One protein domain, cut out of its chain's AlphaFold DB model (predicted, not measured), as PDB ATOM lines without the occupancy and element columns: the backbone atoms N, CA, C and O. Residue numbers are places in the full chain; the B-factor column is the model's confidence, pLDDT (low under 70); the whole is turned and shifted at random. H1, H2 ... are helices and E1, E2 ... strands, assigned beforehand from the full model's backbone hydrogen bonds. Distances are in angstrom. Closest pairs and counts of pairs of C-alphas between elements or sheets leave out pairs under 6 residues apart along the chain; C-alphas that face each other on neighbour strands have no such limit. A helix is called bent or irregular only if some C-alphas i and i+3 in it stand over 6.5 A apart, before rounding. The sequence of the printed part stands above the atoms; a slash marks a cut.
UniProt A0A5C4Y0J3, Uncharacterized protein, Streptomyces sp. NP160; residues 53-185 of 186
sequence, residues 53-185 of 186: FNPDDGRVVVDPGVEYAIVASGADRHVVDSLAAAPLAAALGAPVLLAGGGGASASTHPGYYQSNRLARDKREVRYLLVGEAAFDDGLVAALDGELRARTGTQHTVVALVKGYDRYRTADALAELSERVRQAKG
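Overview. This is residues 53 to 185 of the 186 residues of an uncharacterized protein of Streptomyces sp. NP160 (UniProt A0A5C4Y0J3). A strongly twisted sheet of four strands makes the core, with H1 and H2 one after the other over one face, and H4 and the short H3 over the other. H5, the longest helix, packs on H1 and H2 and only grazes the sheet. The printed part has 133 residues with five named helices and four named strands, in the order E1 H1 H2 E2 H3 E3 H4 E4 H5; the sheet runs E2 E1 E3 E4, all parallel, and the class is mixed, helices and strands. The whole is compact, with a radius of gyration of the C-alphas of 14.0 A, and rounded, spanning 38 by 36 by 28 A.

Arrangement. After residues 53 to 67, which hold no named element, comes E1, residues 68 to 73, an inner strand. H1, residues 76 to 84, and H2, residues 86 to 92, are on the same face of the sheet, at heights of 8.0 and 8.4 A; each runs along the strands, at 13 degrees to E1 on the local plane. The closest C-alphas of E1 and H1 are those of Ala 72 and Ser 82, 5.1 A apart. E2, residues 96 to 99, is an edge strand parallel to E1, with N 97 and O 70 2.7 A apart, within hydrogen-bond range. E1, H1, H2 and E2 form a strand-helix-strand unit, two parallel neighbour strands joined through helices, with a right-handed crossover. H3, residues 104 to 107, is on the opposite face from H1. E3, residues 125 to 130, is parallel to E1, with N 71 and O 128 2.8 A apart; E2, H3 and E3 form a split unit, with E1 between the strands and a right-handed crossover. H4, residues 137 to 151, is on the same face as H3, at a height of 8.5 A, and the two touch, closest at the C-alphas of Ala 104 and Leu 139, 6.4 A. H1 and H2 on one face and H4 on the other make three layers, helices on both faces of a sheet. E4, residues 155 to 161, the other edge strand, is parallel to E3, with N 127 and O 156 2.8 A apart; E3, H4 and E4 form another right-handed unit. H5, residues 166 to 184, touches H2 with residues 173 to 181 alone, closest at the C-alphas of Leu 88 and Ser 177, 4.6 A, at a shallow tilt of 24 degrees, the same way. It touches H1 with residues 166 to 173 alone, closest at the C-alphas of Ala 84 and Ala 170, 5.6 A. H4 and H5 are apart. Every O i to N i+4 pair is within hydrogen-bond range in H2, H4 and H5, against 3 of 5 in H1; H3 is too short for such a pair.

Along the chain. E1 begins at C-alpha 68, (40.449, 72.800, 214.388), and is 16.8 A long; E3 is 16.0 A and E4 17.9 A. H1 is irregular: C-alphas 77 and 80 are 7.6 A apart. H4 is 20.9 A long, from C-alpha 137 at (53.845, 71.539, 199.685). H5 is 26.6 A long and ends at C-alpha 184, (28.088, 66.580, 212.546).

Size, cuts and confidence. The C-alphas farthest apart are those of Arg 120 and Tyr 167, 39.2 A. The printed part has no cut. The link from H3 to E3, 17 residues, is long. The mean pLDDT of the printed part is 73.0; residues 53 to 65, 100 to 122, 132 to 134 and 150 to 151 are under 70.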
ATOM      1  N   PHE A  53      41.772  88.253 217.521       40.09
ATOM      2  CA  PHE A  53      42.941  88.903 216.921       40.09
ATOM      3  C   PHE A  53      43.297  90.122 217.775       40.09
ATOM      4  O   PHE A  53      42.484  91.037 217.887       40.09
ATOM      5  N   ASN A  54      44.475  90.133 218.396       39.78
ATOM      6  CA  ASN A  54      44.992  91.311 219.077       39.78
ATOM      7  C   ASN A  54      45.766  92.177 218.064       39.78
ATOM      8  O   ASN A  54      46.846  91.767 217.628       39.78
ATOM      9  N   PRO A  55      45.235  93.344 217.662       35.06
ATOM     10  CA  PRO A  55      45.902  94.214 216.700       35.06
ATOM     11  C   PRO A  55      47.189  94.844 217.253       35.06
ATOM     12  O   PRO A  55      48.062  95.192 216.461       35.06
ATOM     13  N   ASP A  56      47.341  94.932 218.578       35.44
ATOM     14  CA  ASP A  56      48.472  95.620 219.215       35.44
ATOM     15  C   ASP A  56      49.765  94.786 219.223       35.44
ATOM     16  O   ASP A  56      50.866  95.334 219.258       35.44
ATOM     17  N   ASP A  57      49.659  93.453 219.182       41.84
ATOM     18  CA  ASP A  57      50.810  92.538 219.209       41.84
ATOM     19  C   ASP A  57      50.728  91.391 218.181       41.84
ATOM     20  O   ASP A  57      51.574  90.492 218.172       41.84
ATOM     21  N   GLY A  58      49.713  91.406 217.311       45.03
ATOM     22  CA  GLY A  58      49.481  90.385 216.287       45.03
ATOM     23  C   GLY A  58      49.136  89.003 216.852       45.03
ATOM     24  O   GLY A  58      49.217  88.000 216.128       45.03
ATOM     25  N   ARG A  59      48.794  88.892 218.144       47.06
ATOM     26  CA  ARG A  59      48.489  87.606 218.777       47.06
ATOM     27  C   ARG A  59      47.061  87.189 218.510       47.06
ATOM     28  O   ARG A  59      46.125  87.901 218.846       47.06
ATOM     29  N   VAL A  60      46.902  85.977 217.985       52.44
ATOM     30  CA  VAL A  60      45.601  85.316 217.996       52.44
ATOM     31  C   VAL A  60      45.484  84.487 219.268       52.44
ATOM     32  O   VAL A  60      46.371  83.681 219.520       52.44
ATOM     33  N   VAL A  61      44.441  84.670 220.080       52.72
ATOM     34  CA  VAL A  61      44.134  83.780 221.216       52.72
ATOM     35  C   VAL A  61      42.943  82.928 220.822       52.72
ATOM     36  O   VAL A  61      41.850  83.452 220.665       52.72
ATOM     37  N   VAL A  62      43.158  81.627 220.645       57.94
ATOM     38  CA  VAL A  62      42.085  80.670 220.359       57.94
ATOM     39  C   VAL A  62      41.346  80.328 221.653       57.94
ATOM     40  O   VAL A  62      41.983  80.127 222.692       57.94
ATOM     41  N   ASP A  63      40.015  80.278 221.596       56.81
ATOM     42  CA  ASP A  63      39.201  79.923 222.756       56.81
ATOM     43  C   ASP A  63      39.492  78.497 223.250       56.81
ATOM     44  O   ASP A  63      39.816  77.598 222.464       56.81
ATOM     45  N   PRO A  64      39.375  78.247 224.565       53.38
ATOM     46  CA  PRO A  64      39.497  76.900 225.099       53.38
ATOM     47  C   PRO A  64      38.387  75.997 224.535       53.38
ATOM     48  O   PRO A  64      37.211  76.249 224.763       53.38
ATOM     49  N   GLY A  65      38.773  74.909 223.852       62.19
ATOM     50  CA  GLY A  65      37.841  73.902 223.310       62.19
ATOM     51  C   GLY A  65      37.861  73.742 221.787       62.19
ATOM     52  O   GLY A  65      37.096  72.950 221.250       62.19
ATOM     53  N   VAL A  66      38.733  74.467 221.089       71.00
ATOM     54  CA  VAL A  66      38.841  74.405 219.630       71.00
ATOM     55  C   VAL A  66      39.694  73.212 219.181       71.00
ATOM     56  O   VAL A  66      40.867  73.118 219.530       71.00
ATOM     57  N   GLU A  67      39.113  72.323 218.373       81.44
ATOM     58  CA  GLU A  67      39.796  71.148 217.795       81.44
ATOM     59  C   GLU A  67      40.487  71.447 216.456       81.44
ATOM     60  O   GLU A  67      41.442  70.772 216.067       81.44
ATOM     61  N   TYR A  68      40.005  72.461 215.737       83.94
ATOM     62  CA  TYR A  68      40.449  72.800 214.388       83.94
ATOM     63  C   TYR A  68      40.832  74.269 214.295       83.94
ATOM     64  O   TYR A  68      40.150  75.120 214.849       83.94
ATOM     65  N   ALA A  69      41.865  74.583 213.525       84.50
ATOM     66  CA  ALA A  69      42.178  75.948 213.124       84.50
ATOM     67  C   ALA A  69      42.349  76.000 211.606       84.50
ATOM     68  O   ALA A  69      43.021  75.149 211.021       84.50
ATOM     69  N   ILE A  70      41.745  76.996 210.964       86.06
ATOM     70  CA  ILE A  70      41.924  77.219 209.532       86.06
ATOM     71  C   ILE A  70      43.009  78.268 209.346       86.06
ATOM     72  O   ILE A  70      42.958  79.321 209.962       86.06
ATOM     73  N   VAL A  71      43.987  77.989 208.497       82.88
ATOM     74  CA  VAL A  71      45.067  78.900 208.133       82.88
ATOM     75  C   VAL A  71      44.876  79.290 206.674       82.88
ATOM     76  O   VAL A  71      44.923  78.439 205.790       82.88
ATOM     77  N   ALA A  72      44.663  80.571 206.411       83.38
ATOM     78  CA  ALA A  72      44.428  81.093 205.068       83.38
ATOM     79  C   ALA A  72      45.277  82.344 204.825       83.38
ATOM     80  O   ALA A  72      45.782  82.948 205.765       83.38
ATOM     81  N   SER A  73      45.491  82.743 203.574       76.50
ATOM     82  CA  SER A  73      46.357  83.890 203.280       76.50
ATOM     83  C   SER A  73      45.661  85.233 203.481       76.50
ATOM     84  O   SER A  73      44.614  85.510 202.903       76.50
ATOM     85  N   GLY A  74      46.296  86.112 204.253       74.56
ATOM     86  CA  GLY A  74      45.912  87.512 204.404       74.56
ATOM     87  C   GLY A  74      46.421  88.424 203.285       74.56
ATOM     88  O   GLY A  74      46.238  89.631 203.376       74.56
ATOM     89  N   ALA A  75      47.088  87.900 202.250       73.44
ATOM     90  CA  ALA A  75      47.519  88.719 201.118       73.44
ATOM     91  C   ALA A  75      46.316  89.166 200.274       73.44
ATOM     92  O   ALA A  75      45.458  88.342 199.964       73.44
ATOM     93  N   ASP A  76      46.305  90.412 199.794       77.94
ATOM     94  CA  ASP A  76      45.199  90.974 198.994       77.94
ATOM     95  C   ASP A  76      44.785  90.082 197.815       77.94
ATOM     96  O   ASP A  76      43.604  89.884 197.537       77.94
ATOM     97  N   ARG A  77      45.765  89.473 197.138       77.25
ATOM     98  CA  ARG A  77      45.523  88.574 195.997       77.25
ATOM     99  C   ARG A  77      44.863  87.234 196.372       77.25
ATOM    100  O   ARG A  77      44.383  86.546 195.475       77.25
ATOM    101  N   HIS A  78      44.834  86.877 197.658       80.06
ATOM    102  CA  HIS A  78      44.325  85.611 198.208       80.06
ATOM    103  C   HIS A  78      43.237  85.797 199.279       80.06
ATOM    104  O   HIS A  78      42.718  84.814 199.802       80.06
ATOM    105  N   VAL A  79      42.830  87.037 199.578       82.69
ATOM    106  CA  VAL A  79      41.800  87.328 200.594       82.69
ATOM    107  C   VAL A  79      40.461  86.643 200.291       82.69
ATOM    108  O   VAL A  79      39.711  86.294 201.198       82.69
ATOM    109  N   VAL A  80      40.177  86.405 199.008       87.56
ATOM    110  CA  VAL A  80      38.967  85.708 198.560       87.56
ATOM    111  C   VAL A  80      38.951  84.254 199.039       87.56
ATOM    112  O   VAL A  80      37.895  83.777 199.444       87.56
ATOM    113  N   ASP A  81      40.101  83.578 199.072       85.94
ATOM    114  CA  ASP A  81      40.202  82.196 199.559       85.94
ATOM    115  C   ASP A  81      39.971  82.146 201.079       85.94
ATOM    116  O   ASP A  81      39.265  81.274 201.584       85.94
ATOM    117  N   SER A  82      40.487  83.143 201.807       85.75
ATOM    118  CA  SER A  82      40.242  83.315 203.245       85.75
ATOM    119  C   SER A  82      38.765  83.550 203.563       85.75
ATOM    120  O   SER A  82      38.236  82.974 204.513       85.75
ATOM    121  N   LEU A  83      38.072  84.350 202.748       89.81
ATOM    122  CA  LEU A  83      36.635  84.585 202.899       89.81
ATOM    123  C   LEU A  83      35.818  83.332 202.555       89.81
ATOM    124  O   LEU A  83      34.864  83.004 203.261       89.81
ATOM    125  N   ALA A  84      36.219  82.596 201.518       92.19
ATOM    126  CA  ALA A  84      35.584  81.338 201.132       92.19
ATOM    127  C   ALA A  84      35.722  80.244 202.205       92.19
ATOM    128  O   ALA A  84      34.911  79.321 202.244       92.19
ATOM    129  N   ALA A  85      36.705  80.346 203.104       90.94
ATOM    130  CA  ALA A  85      36.889  79.404 204.204       90.94
ATOM    131  C   ALA A  85      35.928  79.630 205.386       90.94
ATOM    132  O   ALA A  85      35.787  78.746 206.235       90.94
ATOM    133  N   ALA A  86      35.241  80.777 205.455       91.25
ATOM    134  CA  ALA A  86      34.378  81.130 206.584       91.25
ATOM    135  C   ALA A  86      33.246  80.111 206.866       91.25
ATOM    136  O   ALA A  86      33.048  79.768 208.034       91.25
ATOM    137  N   PRO A  87      32.530  79.555 205.864       92.88
ATOM    138  CA  PRO A  87      31.508  78.535 206.111       92.88
ATOM    139  C   PRO A  87      32.077  77.247 206.717       92.88
ATOM    140  O   PRO A  87      31.461  76.668 207.612       92.88
ATOM    141  N   LEU A  88      33.268  76.831 206.268       91.50
ATOM    142  CA  LEU A  88      33.969  75.664 206.801       91.50
ATOM    143  C   LEU A  88      34.429  75.911 208.245       91.50
ATOM    144  O   LEU A  88      34.242  75.046 209.099       91.50
ATOM    145  N   ALA A  89      34.972  77.098 208.532       90.25
ATOM    146  CA  ALA A  89      35.333  77.516 209.887       90.25
ATOM    147  C   ALA A  89      34.127  77.455 210.830       90.25
ATOM    148  O   ALA A  89      34.206  76.839 211.893       90.25
ATOM    149  N   ALA A  90      32.986  78.001 210.405       89.88
ATOM    150  CA  ALA A  90      31.747  77.954 211.175       89.88
ATOM    151  C   ALA A  90      31.271  76.511 211.423       89.88
ATOM    152  O   ALA A  90      30.937  76.163 212.553       89.88
ATOM    153  N   ALA A  91      31.300  75.645 210.402       88.75
ATOM    154  CA  ALA A  91      30.932  74.234 210.549       88.75
ATOM    155  C   ALA A  91      31.867  73.480 211.514       88.75
ATOM    156  O   ALA A  91      31.447  72.572 212.238       88.75
ATOM    157  N   LEU A  92      33.146  73.856 211.558       87.81
ATOM    158  CA  LEU A  92      34.132  73.262 212.455       87.81
ATOM    159  C   LEU A  92      34.123  73.862 213.865       87.81
ATOM    160  O   LEU A  92      34.616  73.197 214.773       87.81
ATOM    161  N   GLY A  93      33.537  75.046 214.069       86.06
ATOM    162  CA  GLY A  93      33.753  75.829 215.290       86.06
ATOM    163  C   GLY A  93      35.207  76.302 215.403       86.06
ATOM    164  O   GLY A  93      35.763  76.365 216.496       86.06
ATOM    165  N   ALA A  94      35.843  76.549 214.257       84.88
ATOM    166  CA  ALA A  94      37.260  76.846 214.128       84.88
ATOM    167  C   ALA A  94      37.490  78.333 213.835       84.88
ATOM    168  O   ALA A  94      36.738  78.923 213.058       84.88
ATOM    169  N   PRO A  95      38.557  78.943 214.371       84.62
ATOM    170  CA  PRO A  95      38.984  80.264 213.946       84.62
ATOM    171  C   PRO A  95      39.676  80.220 212.581       84.62
ATOM    172  O   PRO A  95      40.293  79.217 212.208       84.62
ATOM    173  N   VAL A  96      39.626  81.349 211.871       83.31
ATOM    174  CA  VAL A  96      40.429  81.596 210.667       83.31
ATOM    175  C   VAL A  96      41.642  82.443 211.049       83.31
ATOM    176  O   VAL A  96      41.514  83.564 211.533       83.31
ATOM    177  N   LEU A  97      42.830  81.893 210.835       79.94
ATOM    178  CA  LEU A  97      44.127  82.503 211.078       79.94
ATOM    179  C   LEU A  97      44.691  83.001 209.749       79.94
ATOM    180  O   LEU A  97      44.800  82.233 208.792       79.94
ATOM    181  N   LEU A  98      45.075  84.276 209.695       75.75
ATOM    182  CA  LEU A  98      45.641  84.862 208.487       75.75
ATOM    183  C   LEU A  98      47.167  84.743 208.459       75.75
ATOM    184  O   LEU A  98      47.875  85.186 209.360       75.75
ATOM    185  N   ALA A  99      47.650  84.169 207.369       72.00
ATOM    186  CA  ALA A  99      49.033  84.070 206.960       72.00
ATOM    187  C   ALA A  99      49.415  85.288 206.118       72.00
ATOM    188  O   ALA A  99      48.861  85.472 205.034       72.00
ATOM    189  N   GLY A 100      50.338  86.142 206.560       62.94
ATOM    190  CA  GLY A 100      50.695  87.314 205.740       62.94
ATOM    191  C   GLY A 100      51.444  86.973 204.431       62.94
ATOM    192  O   GLY A 100      51.742  85.819 204.125       62.94
ATOM    193  N   GLY A 101      51.745  88.008 203.640       50.66
ATOM    194  CA  GLY A 101      52.035  87.911 202.200       50.66
ATOM    195  C   GLY A 101      53.305  87.181 201.742       50.66
ATOM    196  O   GLY A 101      53.440  86.939 200.543       50.66
ATOM    197  N   GLY A 102      54.207  86.795 202.650       52.81
ATOM    198  CA  GLY A 102      55.381  85.961 202.339       52.81
ATOM    199  C   GLY A 102      55.114  84.450 202.392       52.81
ATOM    200  O   GLY A 102      56.056  83.674 202.525       52.81
ATOM    201  N   GLY A 103      53.843  84.037 202.356       49.56
ATOM    202  CA  GLY A 103      53.423  82.659 202.611       49.56
ATOM    203  C   GLY A 103      53.388  82.344 204.107       49.56
ATOM    204  O   GLY A 103      53.514  83.237 204.955       49.56
ATOM    205  N   ALA A 104      53.239  81.059 204.450       45.78
ATOM    206  CA  ALA A 104      53.110  80.652 205.845       45.78
ATOM    207  C   ALA A 104      54.298  81.143 206.711       45.78
ATOM    208  O   ALA A 104      54.144  81.553 207.856       45.78
ATOM    209  N   SER A 105      55.487  81.201 206.111       40.41
ATOM    210  CA  SER A 105      56.770  81.377 206.790       40.41
ATOM    211  C   SER A 105      57.017  82.799 207.319       40.41
ATOM    212  O   SER A 105      57.491  82.961 208.440       40.41
ATOM    213  N   ALA A 106      56.645  83.853 206.580       37.59
ATOM    214  CA  ALA A 106      57.024  85.220 206.970       37.59
ATOM    215  C   ALA A 106      56.071  85.871 207.988       37.59
ATOM    216  O   ALA A 106      56.432  86.830 208.664       37.59
ATOM    217  N   SER A 107      54.838  85.372 208.083       39.22
ATOM    218  CA  SER A 107      53.763  86.084 208.789       39.22
ATOM    219  C   SER A 107      52.627  85.183 209.273       39.22
ATOM    220  O   SER A 107      51.690  85.672 209.889       39.22
ATOM    221  N   THR A 108      52.734  83.860 209.086       43.38
ATOM    222  CA  THR A 108      51.901  82.869 209.819       43.38
ATOM    223  C   THR A 108      52.624  82.405 211.055       43.38
ATOM    224  O   THR A 108      52.567  81.251 211.465       43.38
ATOM    225  N   HIS A 109      53.269  83.369 211.686       42.50
ATOM    226  CA  HIS A 109      53.336  83.381 213.115       42.50
ATOM    227  C   HIS A 109      52.159  84.229 213.605       42.50
ATOM    228  O   HIS A 109      52.423  85.336 214.072       42.50
ATOM    229  N   PRO A 110      50.869  83.802 213.503       40.53
ATOM    230  CA  PRO A 110      49.866  84.427 214.348       40.53
ATOM    231  C   PRO A 110      50.462  84.340 215.745       40.53
ATOM    232  O   PRO A 110      50.975  83.283 216.131       40.53
ATOM    233  N   GLY A 111      50.487  85.440 216.486       38.84
ATOM    234  CA  GLY A 111      51.204  85.506 217.757       38.84
ATOM    235  C   GLY A 111      50.699  84.515 218.833       38.84
ATOM    236  O   GLY A 111      51.209  84.511 219.956       38.84
ATOM    237  N   TYR A 112      49.775  83.619 218.469       42.94
ATOM    238  CA  TYR A 112      49.580  82.289 219.042       42.94
ATOM    239  C   TYR A 112      50.899  81.485 219.155       42.94
ATOM    240  O   TYR A 112      51.267  81.120 220.274       42.94
ATOM    241  N   TYR A 113      51.675  81.309 218.066       43.81
ATOM    242  CA  TYR A 113      52.925  80.507 218.029       43.81
ATOM    243  C   TYR A 113      54.075  81.074 218.865       43.81
ATOM    244  O   TYR A 113      54.944  80.333 219.323       43.81
ATOM    245  N   GLN A 114      54.075  82.385 219.099       41.75
ATOM    246  CA  GLN A 114      55.109  83.062 219.886       41.75
ATOM    247  C   GLN A 114      54.796  83.105 221.385       41.75
ATOM    248  O   GLN A 114      55.598  83.590 222.182       41.75
ATOM    249  N   SER A 115      53.617  82.647 221.805       46.06
ATOM    250  CA  SER A 115      53.309  82.524 223.223       46.06
ATOM    251  C   SER A 115      53.761  81.148 223.725       46.06
ATOM    252  O   SER A 115      53.390  80.122 223.164       46.06
ATOM    253  N   ASN A 116      54.488  81.094 224.848       50.34
ATOM    254  CA  ASN A 116      54.785  79.852 225.592       50.34
ATOM    255  C   ASN A 116      53.515  79.084 226.046       50.34
ATOM    256  O   ASN A 116      53.611  78.139 226.829       50.34
ATOM    257  N   ARG A 117      52.320  79.500 225.607       54.28
ATOM    258  CA  ARG A 117      51.056  78.820 225.857       54.28
ATOM    259  C   ARG A 117      50.920  77.548 225.038       54.28
ATOM    260  O   ARG A 117      50.465  76.584 225.621       54.28
ATOM    261  N   LEU A 118      51.375  77.487 223.783       54.19
ATOM    262  CA  LEU A 118      51.299  76.247 222.988       54.19
ATOM    263  C   LEU A 118      52.095  75.100 223.608       54.19
ATOM    264  O   LEU A 118      51.583  74.004 223.745       54.19
ATOM    265  N   ALA A 119      53.310  75.368 224.091       53.41
ATOM    266  CA  ALA A 119      54.101  74.360 224.802       53.41
ATOM    267  C   ALA A 119      53.462  73.910 226.134       53.41
ATOM    268  O   ALA A 119      53.843  72.886 226.699       53.41
ATOM    269  N   ARG A 120      52.519  74.694 226.678       57.19
ATOM    270  CA  ARG A 120      51.765  74.372 227.899       57.19
ATOM    271  C   ARG A 120      50.380  73.801 227.607       57.19
ATOM    272  O   ARG A 120      49.809  73.157 228.487       57.19
ATOM    273  N   ASP A 121      49.843  74.051 226.421       60.81
ATOM    274  CA  ASP A 121      48.544  73.572 225.998       60.81
ATOM    275  C   ASP A 121      48.714  72.165 225.434       60.81
ATOM    276  O   ASP A 121      49.210  71.970 224.335       60.81
ATOM    277  N   LYS A 122      48.336  71.162 226.226       64.50
ATOM    278  CA  LYS A 122      48.486  69.750 225.851       64.50
ATOM    279  C   LYS A 122      47.415  69.263 224.867       64.50
ATOM    280  O   LYS A 122      47.274  68.053 224.680       64.50
ATOM    281  N   ARG A 123      46.594  70.167 224.336       70.19
ATOM    282  CA  ARG A 123      45.447  69.836 223.489       70.19
ATOM    283  C   ARG A 123      45.874  69.638 222.044       70.19
ATOM    284  O   ARG A 123      46.775  70.308 221.553       70.19
ATOM    285  N   GLU A 124      45.193  68.716 221.373       76.25
ATOM    286  CA  GLU A 124      45.413  68.473 219.955       76.25
ATOM    287  C   GLU A 124      44.649  69.517 219.132       76.25
ATOM    288  O   GLU A 124      43.432  69.624 219.273       76.25
ATOM    289  N   VAL A 125      45.345  70.287 218.287       76.88
ATOM    290  CA  VAL A 125      44.693  71.179 217.308       76.88
ATOM    291  C   VAL A 125      45.134  70.789 215.908       76.88
ATOM    292  O   VAL A 125      46.332  70.688 215.623       76.88
ATOM    293  N   ARG A 126      44.146  70.599 215.037       83.12
ATOM    294  CA  ARG A 126      44.315  70.196 213.641       83.12
ATOM    295  C   ARG A 126      44.227  71.408 212.726       83.12
ATOM    296  O   ARG A 126      43.224  72.121 212.723       83.12
ATOM    297  N   TYR A 127      45.265  71.624 211.930       82.38
ATOM    298  CA  TYR A 127      45.373  72.783 211.051       82.38
ATOM    299  C   TYR A 127      44.959  72.434 209.620       82.38
ATOM    300  O   TYR A 127      45.479  71.492 209.020       82.38
ATOM    301  N   LEU A 128      44.031  73.220 209.079       85.38
ATOM    302  CA  LEU A 128      43.574  73.173 207.691       85.38
ATOM    303  C   LEU A 128      44.131  74.383 206.950       85.38
ATOM    304  O   LEU A 128      43.784  75.510 207.289       85.38
ATOM    305  N   LEU A 129      44.979  74.165 205.951       84.44
ATOM    306  CA  LEU A 129      45.526  75.247 205.134       84.44
ATOM    307  C   LEU A 129      44.627  75.473 203.922       84.44
ATOM    308  O   LEU A 129      44.141  74.509 203.330       84.44
ATOM    309  N   VAL A 130      44.419  76.731 203.540       84.88
ATOM    310  CA  VAL A 130      43.522  77.105 202.441       84.88
ATOM    311  C   VAL A 130      44.203  78.071 201.476       84.88
ATOM    312  O   VAL A 130      44.668  79.137 201.881       84.88
ATOM    313  N   GLY A 131      44.189  77.716 200.189       79.94
ATOM    314  CA  GLY A 131      44.655  78.556 199.079       79.94
ATOM    315  C   GLY A 131      45.916  78.015 198.398       79.94
ATOM    316  O   GLY A 131      46.879  77.624 199.051       79.94
ATOM    317  N   GLU A 132      45.918  77.996 197.062       67.88
ATOM    318  CA  GLU A 132      46.993  77.410 196.244       67.88
ATOM    319  C   GLU A 132      48.274  78.251 196.255       67.88
ATOM    320  O   GLU A 132      49.344  77.780 196.627       67.88
ATOM    321  N   ALA A 133      48.173  79.518 195.855       59.59
ATOM    322  CA  ALA A 133      49.339  80.363 195.602       59.59
ATOM    323  C   ALA A 133      49.974  80.948 196.876       59.59
ATOM    324  O   ALA A 133      50.996  81.632 196.809       59.59
ATOM    325  N   ALA A 134      49.382  80.668 198.037       59.47
ATOM    326  CA  ALA A 134      49.931  81.038 199.333       59.47
ATOM    327  C   ALA A 134      50.628  79.881 200.061       59.47
ATOM    328  O   ALA A 134      51.440  80.150 200.949       59.47
ATOM    329  N   PHE A 135      50.316  78.627 199.705       70.56
ATOM    330  CA  PHE A 135      50.783  77.433 200.407       70.56
ATOM    331  C   PHE A 135      51.210  76.344 199.413       70.56
ATOM    332  O   PHE A 135      50.391  75.585 198.895       70.56
ATOM    333  N   ASP A 136      52.515  76.253 199.164       73.00
ATOM    334  CA  ASP A 136      53.106  75.106 198.475       73.00
ATOM    335  C   ASP A 136      53.383  73.942 199.445       73.00
ATOM    336  O   ASP A 136      53.353  74.093 200.669       73.00
ATOM    337  N   ASP A 137      53.643  72.757 198.893       77.88
ATOM    338  CA  ASP A 137      53.845  71.539 199.685       77.88
ATOM    339  C   ASP A 137      55.085  71.640 200.602       77.88
ATOM    340  O   ASP A 137      55.109  71.055 201.687       77.88
ATOM    341  N   GLY A 138      56.098  72.422 200.208       73.62
ATOM    342  CA  GLY A 138      57.290  72.675 201.019       73.62
ATOM    343  C   GLY A 138      56.981  73.532 202.243       73.62
ATOM    344  O   GLY A 138      57.462  73.256 203.342       73.62
ATOM    345  N   LEU A 139      56.122  74.532 202.079       71.12
ATOM    346  CA  LEU A 139      55.640  75.395 203.144       71.12
ATOM    347  C   LEU A 139      54.744  74.649 204.136       71.12
ATOM    348  O   LEU A 139      54.857  74.857 205.345       71.12
ATOM    349  N   VAL A 140      53.892  73.751 203.638       76.62
ATOM    350  CA  VAL A 140      53.084  72.852 204.475       76.62
ATOM    351  C   VAL A 140      53.983  71.947 205.315       76.62
ATOM    352  O   VAL A 140      53.794  71.850 206.527       76.62
ATOM    353  N   ALA A 141      54.992  71.330 204.694       78.94
ATOM    354  CA  ALA A 141      55.949  70.480 205.395       78.94
ATOM    355  C   ALA A 141      56.772  71.262 206.434       78.94
ATOM    356  O   ALA A 141      57.014  70.759 207.531       78.94
ATOM    357  N   ALA A 142      57.168  72.499 206.118       72.50
ATOM    358  CA  ALA A 142      57.873  73.376 207.048       72.50
ATOM    359  C   ALA A 142      57.006  73.732 208.266       72.50
ATOM    360  O   ALA A 142      57.478  73.629 209.398       72.50
ATOM    361  N   LEU A 143      55.733  74.082 208.044       73.75
ATOM    362  CA  LEU A 143      54.790  74.382 209.120       73.75
ATOM    363  C   LEU A 143      54.545  73.157 210.009       73.75
ATOM    364  O   LEU A 143      54.610  73.268 211.230       73.75
ATOM    365  N   ASP A 144      54.299  71.984 209.419       74.94
ATOM    366  CA  ASP A 144      54.092  70.751 210.185       74.94
ATOM    367  C   ASP A 144      55.348  70.369 210.989       74.94
ATOM    368  O   ASP A 144      55.261  70.020 212.167       74.94
ATOM    369  N   GLY A 145      56.536  70.516 210.393       75.88
ATOM    370  CA  GLY A 145      57.812  70.311 211.078       75.88
ATOM    371  C   GLY A 145      58.013  71.261 212.262       75.88
ATOM    372  O   GLY A 145      58.433  70.827 213.337       75.88
ATOM    373  N   GLU A 146      57.671  72.539 212.102       72.06
ATOM    374  CA  GLU A 146      57.761  73.531 213.173       72.06
ATOM    375  C   GLU A 146      56.764  73.258 214.307       72.06
ATOM    376  O   GLU A 146      57.145  73.273 215.483       72.06
ATOM    377  N   LEU A 147      55.502  72.967 213.972       73.19
ATOM    378  CA  LEU A 147      54.481  72.583 214.949       73.19
ATOM    379  C   LEU A 147      54.953  71.387 215.772       73.19
ATOM    380  O   LEU A 147      54.889  71.420 217.008       73.19
ATOM    381  N   ARG A 148      55.521  70.379 215.100       76.81
ATOM    382  CA  ARG A 148      56.072  69.197 215.763       76.81
ATOM    383  C   ARG A 148      57.255  69.507 216.664       76.81
ATOM    384  O   ARG A 148      57.326  68.988 217.776       76.81
ATOM    385  N   ALA A 149      58.165  70.373 216.226       73.50
ATOM    386  CA  ALA A 149      59.319  70.774 217.026       73.50
ATOM    387  C   ALA A 149      58.913  71.514 218.312       73.50
ATOM    388  O   ALA A 149      59.558  71.352 219.347       73.50
ATOM    389  N   ARG A 150      57.840  72.313 218.264       68.31
ATOM    390  CA  ARG A 150      57.390  73.136 219.401       68.31
ATOM    391  C   ARG A 150      56.446  72.413 220.356       68.31
ATOM    392  O   ARG A 150      56.410  72.750 221.537       68.31
ATOM    393  N   THR A 151      55.659  71.469 219.849       66.88
ATOM    394  CA  THR A 151      54.528  70.888 220.592       66.88
ATOM    395  C   THR A 151      54.510  69.359 220.611       66.88
ATOM    396  O   THR A 151      53.622  68.743 221.201       66.88
ATOM    397  N   GLY A 152      55.495  68.710 219.987       75.25
ATOM    398  CA  GLY A 152      55.462  67.270 219.764       75.25
ATOM    399  C   GLY A 152      54.361  66.895 218.771       75.25
ATOM    400  O   GLY A 152      54.131  67.584 217.792       75.25
ATOM    401  N   THR A 153      53.645  65.800 218.995       70.44
ATOM    402  CA  THR A 153      52.606  65.324 218.057       70.44
ATOM    403  C   THR A 153      51.221  65.923 218.305       70.44
ATOM    404  O   THR A 153      50.245  65.446 217.737       70.44
ATOM    405  N   GLN A 154      51.109  66.919 219.187       70.75
ATOM    406  CA  GLN A 154      49.820  67.493 219.586       70.75
ATOM    407  C   GLN A 154      49.233  68.386 218.492       70.75
ATOM    408  O   GLN A 154      48.034  68.393 218.266       70.75
ATOM    409  N   HIS A 155      50.060  69.117 217.756       73.50
ATOM    410  CA  HIS A 155      49.583  69.962 216.672       73.50
ATOM    411  C   HIS A 155      49.987  69.361 215.334       73.50
ATOM    412  O   HIS A 155      51.151  69.016 215.137       73.50
ATOM    413  N   THR A 156      49.024  69.224 214.423       80.25
ATOM    414  CA  THR A 156      49.256  68.587 213.121       80.25
ATOM    415  C   THR A 156      48.580  69.355 212.006       80.25
ATOM    416  O   THR A 156      47.454  69.842 212.155       80.25
ATOM    417  N   VAL A 157      49.256  69.449 210.865       80.06
ATOM    418  CA  VAL A 157      48.608  69.879 209.629       80.06
ATOM    419  C   VAL A 157      47.873  68.688 209.029       80.06
ATOM    420  O   VAL A 157      48.486  67.675 208.701       80.06
ATOM    421  N   VAL A 158      46.551  68.799 208.892       83.25
ATOM    422  CA  VAL A 158      45.712  67.673 208.453       83.25
ATOM    423  C   VAL A 158      45.376  67.711 206.971       83.25
ATOM    424  O   VAL A 158      45.156  66.659 206.378       83.25
ATOM    425  N   ALA A 159      45.331  68.898 206.363       85.00
ATOM    426  CA  ALA A 159      45.069  69.030 204.937       85.00
ATOM    427  C   ALA A 159      45.461  70.410 204.398       85.00
ATOM    428  O   ALA A 159      45.452  71.411 205.117       85.00
ATOM    429  N   LEU A 160      45.726  70.435 203.091       86.25
ATOM    430  CA  LEU A 160      45.775  71.631 202.263       86.25
ATOM    431  C   LEU A 160      44.595  71.584 201.289       86.25
ATOM    432  O   LEU A 160      44.513  70.683 200.453       86.25
ATOM    433  N   VAL A 161      43.686  72.548 201.397       88.69
ATOM    434  CA  VAL A 161      42.545  72.713 200.497       88.69
ATOM    435  C   VAL A 161      42.899  73.779 199.469       88.69
ATOM    436  O   VAL A 161      43.040  74.961 199.793       88.69
ATOM    437  N   LYS A 162      43.063  73.355 198.218       86.69
ATOM    438  CA  LYS A 162      43.397  74.236 197.098       86.69
ATOM    439  C   LYS A 162      42.729  73.768 195.811       86.69
ATOM    440  O   LYS A 162      42.598  72.568 195.578       86.69
ATOM    441  N   GLY A 163      42.340  74.722 194.977       85.88
ATOM    442  CA  GLY A 163      42.033  74.521 193.565       85.88
ATOM    443  C   GLY A 163      42.986  75.340 192.695       85.88
ATOM    444  O   GLY A 163      43.706  76.183 193.210       85.88
ATOM    445  N   TYR A 164      42.963  75.113 191.381       84.19
ATOM    446  CA  TYR A 164      43.797  75.845 190.406       84.19
ATOM    447  C   TYR A 164      43.510  77.360 190.343       84.19
ATOM    448  O   TYR A 164      44.265  78.148 189.785       84.19
ATOM    449  N   ASP A 165      42.356  77.775 190.859       87.75
ATOM    450  CA  ASP A 165      41.983  79.172 190.989       87.75
ATOM    451  C   ASP A 165      41.089  79.368 192.225       87.75
ATOM    452  O   ASP A 165      40.747  78.422 192.950       87.75
ATOM    453  N   ARG A 166      40.689  80.621 192.459       85.81
ATOM    454  CA  ARG A 166      39.807  81.007 193.571       85.81
ATOM    455  C   ARG A 166      38.432  80.330 193.522       85.81
ATOM    456  O   ARG A 166      37.852  80.052 194.564       85.81
ATOM    457  N   TYR A 167      37.905  80.054 192.328       91.94
ATOM    458  CA  TYR A 167      36.586  79.440 192.164       91.94
ATOM    459  C   TYR A 167      36.651  77.953 192.496       91.94
ATOM    460  O   TYR A 167      35.836  77.456 193.262       91.94
ATOM    461  N   ARG A 168      37.681  77.258 192.010       92.56
ATOM    462  CA  ARG A 168      37.930  75.851 192.340       92.56
ATOM    463  C   ARG A 168      38.290  75.648 193.804       92.56
ATOM    464  O   ARG A 168      37.907  74.637 194.384       92.56
ATOM    465  N   THR A 169      38.986  76.605 194.412       90.62
ATOM    466  CA  THR A 169      39.224  76.598 195.861       90.62
ATOM    467  C   THR A 169      37.906  76.749 196.625       90.62
ATOM    468  O   THR A 169      37.657  75.982 197.552       90.62
ATOM    469  N   ALA A 170      37.025  77.663 196.204       91.75
ATOM    470  CA  ALA A 170      35.698  77.818 196.797       91.75
ATOM    471  C   ALA A 170      34.818  76.564 196.627       91.75
ATOM    472  O   ALA A 170      34.190  76.148 197.598       91.75
ATOM    473  N   ASP A 171      34.820  75.925 195.450       94.19
ATOM    474  CA  ASP A 171      34.113  74.657 195.203       94.19
ATOM    475  C   ASP A 171      34.585  73.566 196.182       94.19
ATOM    476  O   ASP A 171      33.771  72.910 196.836       94.19
ATOM    477  N   ALA A 172      35.905  73.405 196.336       93.12
ATOM    478  CA  ALA A 172      36.493  72.413 197.237       93.12
ATOM    479  C   ALA A 172      36.157  72.688 198.714       93.12
ATOM    480  O   ALA A 172      35.877  71.761 199.477       93.12
ATOM    481  N   LEU A 173      36.156  73.961 199.124       93.12
ATOM    482  CA  LEU A 173      35.763  74.371 200.474       93.12
ATOM    483  C   LEU A 173      34.276  74.133 200.734       93.12
ATOM    484  O   LEU A 173      33.923  73.673 201.819       93.12
ATOM    485  N   ALA A 174      33.417  74.421 199.755       93.69
ATOM    486  CA  ALA A 174      31.985  74.175 199.855       93.69
ATOM    487  C   ALA A 174      31.701  72.676 200.009       93.69
ATOM    488  O   ALA A 174      30.996  72.278 200.935       93.69
ATOM    489  N   GLU A 175      32.320  71.836 199.176       94.12
ATOM    490  CA  GLU A 175      32.186  70.383 199.275       94.12
ATOM    491  C   GLU A 175      32.664  69.857 200.636       94.12
ATOM    492  O   GLU A 175      31.976  69.061 201.280       94.12
ATOM    493  N   LEU A 176      33.822  70.324 201.113       92.88
ATOM    494  CA  LEU A 176      34.343  69.926 202.418       92.88
ATOM    495  C   LEU A 176      33.433  70.392 203.564       92.88
ATOM    496  O   LEU A 176      33.174  69.621 204.486       92.88
ATOM    497  N   SER A 177      32.921  71.622 203.499       92.19
ATOM    498  CA  SER A 177      31.994  72.169 204.493       92.19
ATOM    499  C   SER A 177      30.714  71.340 204.580       92.19
ATOM    500  O   SER A 177      30.260  71.040 205.683       92.19
ATOM    501  N   GLU A 178      30.145  70.935 203.446       93.38
ATOM    502  CA  GLU A 178      28.945  70.092 203.424       93.38
ATOM    503  C   GLU A 178      29.209  68.708 204.019       93.38
ATOM    504  O   GLU A 178      28.437  68.235 204.854       93.38
ATOM    505  N   ARG A 179      30.346  68.084 203.692       92.62
ATOM    506  CA  ARG A 179      30.744  66.808 204.311       92.62
ATOM    507  C   ARG A 179      30.893  66.932 205.829       92.62
ATOM    508  O   ARG A 179      30.466  66.043 206.560       92.62
ATOM    509  N   VAL A 180      31.476  68.032 206.311       90.75
ATOM    510  CA  VAL A 180      31.620  68.303 207.751       90.75
ATOM    511  C   VAL A 180      30.258  68.493 208.416       90.75
ATOM    512  O   VAL A 180      30.031  67.929 209.486       90.75
ATOM    513  N   ARG A 181      29.340  69.245 207.797       89.50
ATOM    514  CA  ARG A 181      27.974  69.432 208.315       89.50
ATOM    515  C   ARG A 181      27.230  68.108 208.412       89.50
ATOM    516  O   ARG A 181      26.741  67.773 209.486       89.50
ATOM    517  N   GLN A 182      27.268  67.305 207.349       92.31
ATOM    518  CA  GLN A 182      26.673  65.967 207.330       92.31
ATOM    519  C   GLN A 182      27.258  65.062 208.420       92.31
ATOM    520  O   GLN A 182      26.510  64.398 209.132       92.31
ATOM    521  N   ALA A 183      28.582  65.072 208.602       89.56
ATOM    522  CA  ALA A 183      29.245  64.288 209.644       89.56
ATOM    523  C   ALA A 183      28.864  64.731 211.070       89.56
ATOM    524  O   ALA A 183      28.869  63.910 211.984       89.56
ATOM    525  N   LYS A 184      28.528  66.013 211.263       86.44
ATOM    526  CA  LYS A 184      28.088  66.580 212.546       86.44
ATOM    527  C   LYS A 184      26.566  66.561 212.749       86.44
ATOM    528  O   LYS A 184      26.114  66.888 213.843       86.44
ATOM    529  N   GLY A 185      25.790  66.181 211.734       89.44
ATOM    530  CA  GLY A 185      24.325  66.229 211.768       89.44
ATOM    531  C   GLY A 185      23.752  67.652 211.796       89.44
ATOM    532  O   GLY A 185      22.727  67.866 212.443       89.44
TER     533      GLY A 185